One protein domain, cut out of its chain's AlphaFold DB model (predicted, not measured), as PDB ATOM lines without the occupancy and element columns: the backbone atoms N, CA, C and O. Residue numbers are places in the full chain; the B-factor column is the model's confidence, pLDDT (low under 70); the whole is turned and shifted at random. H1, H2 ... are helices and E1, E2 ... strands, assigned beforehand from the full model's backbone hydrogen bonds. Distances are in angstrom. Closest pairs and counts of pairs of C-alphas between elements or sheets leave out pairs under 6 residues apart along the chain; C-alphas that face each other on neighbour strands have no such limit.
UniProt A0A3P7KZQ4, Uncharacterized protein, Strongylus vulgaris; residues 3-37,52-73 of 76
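Overview. This is residues 3 to 37 and 52 to 73 of the 76 residues of an uncharacterized protein of Strongylus vulgaris (UniProt A0A3P7KZQ4). Two antiparallel strand hairpins, a long one of E1 and E2 and a shorter one of E3 and E4, make a loose pair with few contacts between them. Both have their turns away from the short helix H1, which lies at the other end. The printed part has 57 residues, in the order H1, E1, E2, E3, E4, with two sheets of two strands each; the class is mostly strand. It is loose, with a radius of gyration of the C-alphas of 13.4 A, and spans 37 by 25 by 16 A.

Along the chain. Find C-alpha 3 at (-30.227, 55.168, 71.361); from there H1 runs through residues 3 to 8. E1, residues 14 to 22, begins at C-alpha 14 at (-29.160, 45.989, 81.268) and is 24.1 A long. E2, residues 25 to 32, is 23.4 A long. Past the cut, E3 takes residues 56 to 60, 12.3 A, and E4 residues 68 to 72, 12.6 A, ending at C-alpha 72 at (-32.888, 55.993, 82.864).

Arrangement. In H1, 1 of 2 O i to N i+4 pairs is within hydrogen-bond range. Look next at the hairpin of E1 and E2, antiparallel at 158 degrees, where N 17 and O 29 are 2.8 A apart. H1 and E2 are apart. In the hairpin of E3 and E4, antiparallel at 151 degrees, N 58 and O 70 are 2.8 A apart. The closest C-alphas of E2 and E4, those of Ile 28 and Leu 72, are 7.7 A apart. E1 and E3 are only just apart, at 8.1 A.

Size, cuts and confidence. The C-alphas of Lys 9 and Ser 23 are the two farthest apart, at 38.2 A. Residues 38 to 51 are not printed, and C-alphas 37 and 52 are 14.0 A apart across the cut. Of the links printed whole, H1 to E1 and E1 to E2 are tight and E3 to E4 is short. The mean pLDDT of the printed part is 90.0, and no printed residue is under 70.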
ATOM      1  N   PHE A   3     -29.386  56.109  70.616       86.69
ATOM      2  CA  PHE A   3     -30.227  55.168  71.361       86.69
ATOM      3  C   PHE A   3     -30.190  53.757  70.758       86.69
ATOM      4  O   PHE A   3     -29.783  52.806  71.415       86.69
ATOM      5  N   GLY A   4     -30.563  53.612  69.481       88.94
ATOM      6  CA  GLY A   4     -30.676  52.298  68.839       88.94
ATOM      7  C   GLY A   4     -29.353  51.531  68.795       88.94
ATOM      8  O   GLY A   4     -29.345  50.325  69.014       88.94
ATOM      9  N   ASN A   5     -28.229  52.230  68.603       88.69
ATOM     10  CA  ASN A   5     -26.900  51.610  68.576       88.69
ATOM     11  C   ASN A   5     -26.549  50.919  69.903       88.69
ATOM     12  O   ASN A   5     -25.955  49.844  69.880       88.69
ATOM     13  N   GLN A   6     -26.950  51.490  71.043       88.94
ATOM     14  CA  GLN A   6     -26.738  50.878  72.360       88.94
ATOM     15  C   GLN A   6     -27.486  49.544  72.489       88.94
ATOM     16  O   GLN A   6     -27.057  48.668  73.223       88.94
ATOM     17  N   TRP A   7     -28.592  49.351  71.775       90.19
ATOM     18  CA  TRP A   7     -29.372  48.113  71.843       90.19
ATOM     19  C   TRP A   7     -28.994  47.094  70.767       90.19
ATOM     20  O   TRP A   7     -29.181  45.901  70.977       90.19
ATOM     21  N   THR A   8     -28.463  47.537  69.626       90.00
ATOM     22  CA  THR A   8     -28.227  46.659  68.468       90.00
ATOM     23  C   THR A   8     -26.763  46.315  68.216       90.00
ATOM     24  O   THR A   8     -26.495  45.311  67.560       90.00
ATOM     25  N   LYS A   9     -25.807  47.116  68.711       86.81
ATOM     26  CA  LYS A   9     -24.371  46.918  68.430       86.81
ATOM     27  C   LYS A   9     -23.577  46.298  69.577       86.81
ATOM     28  O   LYS A   9     -22.486  45.793  69.335       86.81
ATOM     29  N   GLN A  10     -24.095  46.305  70.804       85.75
ATOM     30  CA  GLN A  10     -23.454  45.667  71.961       85.75
ATOM     31  C   GLN A  10     -24.248  44.446  72.427       85.75
ATOM     32  O   GLN A  10     -25.474  44.435  72.383       85.75
ATOM     33  N   MET A  11     -23.537  43.406  72.868       86.06
ATOM     34  CA  MET A  11     -24.157  42.160  73.317       86.06
ATOM     35  C   MET A  11     -24.769  42.271  74.720       86.06
ATOM     36  O   MET A  11     -24.198  42.886  75.622       86.06
ATOM     37  N   GLY A  12     -25.876  41.559  74.935       88.88
ATOM     38  CA  GLY A  12     -26.560  41.483  76.226       88.88
ATOM     39  C   GLY A  12     -27.583  42.599  76.436       88.88
ATOM     40  O   GLY A  12     -28.079  43.187  75.481       88.88
ATOM     41  N   PHE A  13     -27.933  42.843  77.698       92.44
ATOM     42  CA  PHE A  13     -28.969  43.796  78.099       92.44
ATOM     43  C   PHE A  13     -28.718  44.311  79.529       92.44
ATOM     44  O   PHE A  13     -27.960  43.679  80.283       92.44
ATOM     45  N   PRO A  14     -29.331  45.443  79.929       95.00
ATOM     46  CA  PRO A  14     -29.160  45.989  81.268       95.00
ATOM     47  C   PRO A  14     -29.959  45.204  82.316       95.00
ATOM     48  O   PRO A  14     -31.148  44.936  82.158       95.00
ATOM     49  N   LEU A  15     -29.320  44.915  83.446       94.88
ATOM     50  CA  LEU A  15     -29.973  44.648  84.719       94.88
ATOM     51  C   LEU A  15     -30.257  45.984  85.408       94.88
ATOM     52  O   LEU A  15     -29.344  46.621  85.942       94.88
ATOM     53  N   VAL A  16     -31.526  46.383  85.430       95.31
ATOM     54  CA  VAL A  16     -31.982  47.560  86.176       95.31
ATOM     55  C   VAL A  16     -32.202  47.173  87.635       95.31
ATOM     56  O   VAL A  16     -32.964  46.261  87.946       95.31
ATOM     57  N   THR A  17     -31.519  47.866  88.539       94.44
ATOM     58  CA  THR A  17     -31.628  47.667  89.985       94.44
ATOM     59  C   THR A  17     -32.303  48.879  90.603       94.44
ATOM     60  O   THR A  17     -31.751  49.976  90.564       94.44
ATOM     61  N   ALA A  18     -33.469  48.672  91.209       91.56
ATOM     62  CA  ALA A  18     -34.168  49.689  91.982       91.56
ATOM     63  C   ALA A  18     -33.964  49.418  93.480       91.56
ATOM     64  O   ALA A  18     -34.228  48.314  93.958       91.56
ATOM     65  N   LYS A  19     -33.464  50.408  94.222       90.69
ATOM     66  CA  LYS A  19     -33.227  50.328  95.667       90.69
ATOM     67  C   LYS A  19     -33.912  51.484  96.370       90.69
ATOM     68  O   LYS A  19     -33.663  52.643  96.046       90.69
ATOM     69  N   TYR A  20     -34.728  51.168  97.367       88.12
ATOM     70  CA  TYR A  20     -35.197  52.166  98.316       88.12
ATOM     71  C   TYR A  20     -34.048  52.519  99.255       88.12
ATOM     72  O   TYR A  20     -33.552  51.659  99.978       88.12
ATOM     73  N   SER A  21     -33.606  53.772  99.216       77.81
ATOM     74  CA  SER A  21     -32.614  54.279 100.167       77.81
ATOM     75  C   SER A  21     -33.283  54.742 101.466       77.81
ATOM     76  O   SER A  21     -32.662  54.652 102.512       77.81
ATOM     77  N   ASN A  22     -34.548  55.187 101.387       78.62
ATOM     78  CA  ASN A  22     -35.454  55.556 102.486       78.62
ATOM     79  C   ASN A  22     -36.916  55.336 102.030       78.62
ATOM     80  O   ASN A  22     -37.145  54.999 100.868       78.62
ATOM     81  N   SER A  23     -37.914  55.594 102.887       73.81
ATOM     82  CA  SER A  23     -39.351  55.466 102.550       73.81
ATOM     83  C   SER A  23     -39.829  56.337 101.373       73.81
ATOM     84  O   SER A  23     -40.890  56.061 100.819       73.81
ATOM     85  N   SER A  24     -39.045  57.340 100.955       80.50
ATOM     86  CA  SER A  24     -39.422  58.286  99.888       80.50
ATOM     87  C   SER A  24     -38.450  58.361  98.705       80.50
ATOM     88  O   SER A  24     -38.773  59.000  97.707       80.50
ATOM     89  N   ILE A  25     -37.261  57.749  98.790       85.44
ATOM     90  CA  ILE A  25     -36.224  57.865  97.747       85.44
ATOM     91  C   ILE A  25     -35.962  56.497  97.126       85.44
ATOM     92  O   ILE A  25     -35.488  55.579  97.799       85.44
ATOM     93  N   LEU A  26     -36.237  56.400  95.825       87.31
ATOM     94  CA  LEU A  26     -35.925  55.249  94.990       87.31
ATOM     95  C   LEU A  26     -34.718  55.579  94.106       87.31
ATOM     96  O   LEU A  26     -34.803  56.437  93.228       87.31
ATOM     97  N   THR A  27     -33.615  54.874  94.324       89.69
ATOM     98  CA  THR A  27     -32.419  54.942  93.480       89.69
ATOM     99  C   THR A  27     -32.508  53.857  92.415       89.69
ATOM    100  O   THR A  27     -32.736  52.692  92.743       89.69
ATOM    101  N   ILE A  28     -32.331  54.221  91.146       91.12
ATOM    102  CA  ILE A  28     -32.379  53.292  90.014       91.12
ATOM    103  C   ILE A  28     -31.039  53.345  89.290       91.12
ATOM    104  O   ILE A  28     -30.683  54.388  88.757       91.12
ATOM    105  N   ASN A  29     -30.354  52.205  89.227       93.06
ATOM    106  CA  ASN A  29     -29.081  52.056  88.526       93.06
ATOM    107  C   ASN A  29     -29.163  50.923  87.501       93.06
ATOM    108  O   ASN A  29     -30.053  50.070  87.562       93.06
ATOM    109  N   GLN A  30     -28.191  50.874  86.597       94.19
ATOM    110  CA  GLN A  30     -28.043  49.796  85.626       94.19
ATOM    111  C   GLN A  30     -26.634  49.217  85.640       94.19
ATOM    112  O   GLN A  30     -25.664  49.883  85.991       94.19
ATOM    113  N   LYS A  31     -26.537  47.960  85.223       92.25
ATOM    114  CA  LYS A  31     -25.293  47.310  84.812       92.25
ATOM    115  C   LYS A  31     -25.617  46.248  83.776       92.25
ATOM    116  O   LYS A  31     -26.764  45.821  83.689       92.25
ATOM    117  N   ARG A  32     -24.630  45.750  83.040       91.38
ATOM    118  CA  ARG A  32     -24.835  44.583  82.174       91.38
ATOM    119  C   ARG A  32     -25.310  43.370  82.983       91.38
ATOM    120  O   ARG A  32     -24.696  43.014  83.990       91.38
ATOM    121  N   TYR A  33     -26.372  42.707  82.527       91.00
ATOM    122  CA  TYR A  33     -26.769  41.416  83.081       91.00
ATOM    123  C   TYR A  33     -25.810  40.308  82.628       91.00
ATOM    124  O   TYR A  33     -25.491  40.192  81.442       91.00
ATOM    125  N   MET A  34     -25.365  39.479  83.574       87.88
ATOM    126  CA  MET A  34     -24.495  38.328  83.331       87.88
ATOM    127  C   MET A  34     -24.937  37.178  84.237       87.88
ATOM    128  O   MET A  34     -25.030  37.365  85.449       87.88
ATOM    129  N   ILE A  35     -25.196  35.999  83.658       85.06
ATOM    130  CA  ILE A  35     -25.621  34.799  84.407       85.06
ATOM    131  C   ILE A  35     -24.523  34.356  85.380       85.06
ATOM    132  O   ILE A  35     -24.799  34.051  86.534       85.06
ATOM    133  N   SER A  36     -23.272  34.357  84.918       85.50
ATOM    134  CA  SER A  36     -22.101  34.049  85.733       85.50
ATOM    135  C   SER A  36     -21.091  35.189  85.619       85.50
ATOM    136  O   SER A  36     -20.311  35.224  84.666       85.50
ATOM    137  N   PRO A  37     -21.097  36.154  86.555       76.69
ATOM    138  CA  PRO A  37     -20.119  37.240  86.559       76.69
ATOM    139  C   PRO A  37     -18.674  36.742  86.695       76.69
ATOM    140  O   PRO A  37     -17.757  37.393  86.206       76.69
ATOM    141  N   TYR A  52     -21.285  49.161  77.843       87.94
ATOM    142  CA  TYR A  52     -22.431  48.387  78.333       87.94
ATOM    143  C   TYR A  52     -23.363  49.233  79.201       87.94
ATOM    144  O   TYR A  52     -23.760  48.851  80.303       87.94
ATOM    145  N   GLU A  53     -23.707  50.397  78.669       90.06
ATOM    146  CA  GLU A  53     -24.729  51.270  79.214       90.06
ATOM    147  C   GLU A  53     -25.799  51.503  78.156       90.06
ATOM    148  O   GLU A  53     -25.518  51.538  76.952       90.06
ATOM    149  N   TRP A  54     -27.030  51.672  78.623       92.88
ATOM    150  CA  TRP A  54     -28.195  51.873  77.783       92.88
ATOM    151  C   TRP A  54     -29.009  53.049  78.312       92.88
ATOM    152  O   TRP A  54     -29.191  53.215  79.513       92.88
ATOM    153  N   ASP A  55     -29.575  53.845  77.423       94.81
ATOM    154  CA  ASP A  55     -30.772  54.601  77.745       94.81
ATOM    155  C   ASP A  55     -31.925  53.591  77.845       94.81
ATOM    156  O   ASP A  55     -32.231  52.887  76.880       94.81
ATOM    157  N   VAL A  56     -32.547  53.481  79.018       95.69
ATOM    158  CA  VAL A  56     -33.604  52.496  79.286       95.69
ATOM    159  C   VAL A  56     -34.933  53.220  79.491       95.69
ATOM    160  O   VAL A  56     -35.032  54.065  80.389       95.69
ATOM    161  N   PRO A  57     -35.968  52.923  78.688       95.50
ATOM    162  CA  PRO A  57     -37.304  53.434  78.937       95.50
ATOM    163  C   PRO A  57     -37.926  52.648  80.099       95.50
ATOM    164  O   PRO A  57     -38.085  51.431  80.020       95.50
ATOM    165  N   ILE A  58     -38.247  53.335  81.193       94.69
ATOM    166  CA  ILE A  58     -38.798  52.732  82.408       94.69
ATOM    167  C   ILE A  58     -40.222  53.230  82.607       94.69
ATOM    168  O   ILE A  58     -40.474  54.430  82.720       94.69
ATOM    169  N   TRP A  59     -41.142  52.282  82.727       95.38
ATOM    170  CA  TRP A  59     -42.482  52.520  83.241       95.38
ATOM    171  C   TRP A  59     -42.558  51.950  84.650       95.38
ATOM    172  O   TRP A  59     -42.158  50.811  84.881       95.38
ATOM    173  N   TYR A  60     -43.048  52.741  85.598       91.50
ATOM    174  CA  TYR A  60     -43.218  52.294  86.976       91.50
ATOM    175  C   TYR A  60     -44.502  52.847  87.582       91.50
ATOM    176  O   TYR A  60     -45.033  53.870  87.151       91.50
ATOM    177  N   GLN A  61     -44.997  52.158  88.603       93.00
ATOM    178  CA  GLN A  61     -46.179  52.543  89.358       93.00
ATOM    179  C   GLN A  61     -45.881  52.379  90.846       93.00
ATOM    180  O   GLN A  61     -45.290  51.383  91.261       93.00
ATOM    181  N   VAL A  62     -46.294  53.357  91.650       86.56
ATOM    182  CA  VAL A  62     -46.159  53.309  93.110       86.56
ATOM    183  C   VAL A  62     -47.543  53.105  93.718       86.56
ATOM    184  O   VAL A  62     -48.432  53.940  93.553       86.56
ATOM    185  N   GLY A  63     -47.742  51.977  94.404       87.44
ATOM    186  CA  GLY A  63     -49.033  51.614  94.994       87.44
ATOM    187  C   GLY A  63     -50.162  51.578  93.956       87.44
ATOM    188  O   GLY A  63     -50.028  50.964  92.898       87.44
ATOM    189  N   LYS A  64     -51.277  52.255  94.250       92.31
ATOM    190  CA  LYS A  64     -52.437  52.397  93.345       92.31
ATOM    191  C   LYS A  64     -52.416  53.698  92.525       92.31
ATOM    192  O   LYS A  64     -53.460  54.138  92.057       92.31
ATOM    193  N   GLY A  65     -51.258  54.352  92.422       91.81
ATOM    194  CA  GLY A  65     -51.103  55.571  91.632       91.81
ATOM    195  C   GLY A  65     -51.119  55.318  90.123       91.81
ATOM    196  O   GLY A  65     -51.238  54.184  89.661       91.81
ATOM    197  N   ASN A  66     -50.946  56.391  89.353       95.62
ATOM    198  CA  ASN A  66     -50.829  56.315  87.898       95.62
ATOM    199  C   ASN A  66     -49.483  55.711  87.472       95.62
ATOM    200  O   ASN A  66     -48.468  55.876  88.154       95.62
ATOM    201  N   MET A  67     -49.470  55.061  86.308       96.00
ATOM    202  CA  MET A  67     -48.236  54.631  85.658       96.00
ATOM    203  C   MET A  67     -47.443  55.854  85.185       96.00
ATOM    204  O   MET A  67     -47.981  56.747  84.533       96.00
ATOM    205  N   VAL A  68     -46.155  55.884  85.510       94.19
ATOM    206  CA  VAL A  68     -45.235  56.970  85.169       94.19
ATOM    207  C   VAL A  68     -44.169  56.444  84.224       94.19
ATOM    208  O   VAL A  68     -43.600  55.378  84.451       94.19
ATOM    209  N   PHE A  69     -43.874  57.219  83.184       95.31
ATOM    210  CA  PHE A  69     -42.775  56.970  82.260       95.31
ATOM    211  C   PHE A  69     -41.567  57.852  82.595       95.31
ATOM    212  O   PHE A  69     -41.713  59.064  82.770       95.31
ATOM    213  N   LYS A  70     -40.371  57.259  82.643       93.44
ATOM    214  CA  LYS A  70     -39.092  57.969  82.749       93.44
ATOM    215  C   LYS A  70     -37.995  57.270  81.958       93.44
ATOM    216  O   LYS A  70     -37.975  56.053  81.824       93.44
ATOM    217  N   TRP A  71     -37.028  58.054  81.498       93.81
ATOM    218  CA  TRP A  71     -35.778  57.534  80.958       93.81
ATOM    219  C   TRP A  71     -34.750  57.369  82.075       93.81
ATOM    220  O   TRP A  71     -34.431  58.345  82.753       93.81
ATOM    221  N   LEU A  72     -34.187  56.169  82.218       94.75
ATOM    222  CA  LEU A  72     -32.888  55.993  82.864       94.75
ATOM    223  C   LEU A  72     -31.820  56.246  81.803       94.75
ATOM    224  O   LEU A  72     -31.765  55.526  80.810       94.75
ATOM    225  N   LYS A  73     -31.012  57.291  81.982       92.94
ATOM    226  CA  LYS A  73     -29.984  57.665  81.010       92.94
ATOM    227  C   LYS A  73     -28.686  56.904  81.265       92.94
ATOM    228  O   LYS A  73     -28.362  56.572  82.407       92.94
TER     229      LYS A  73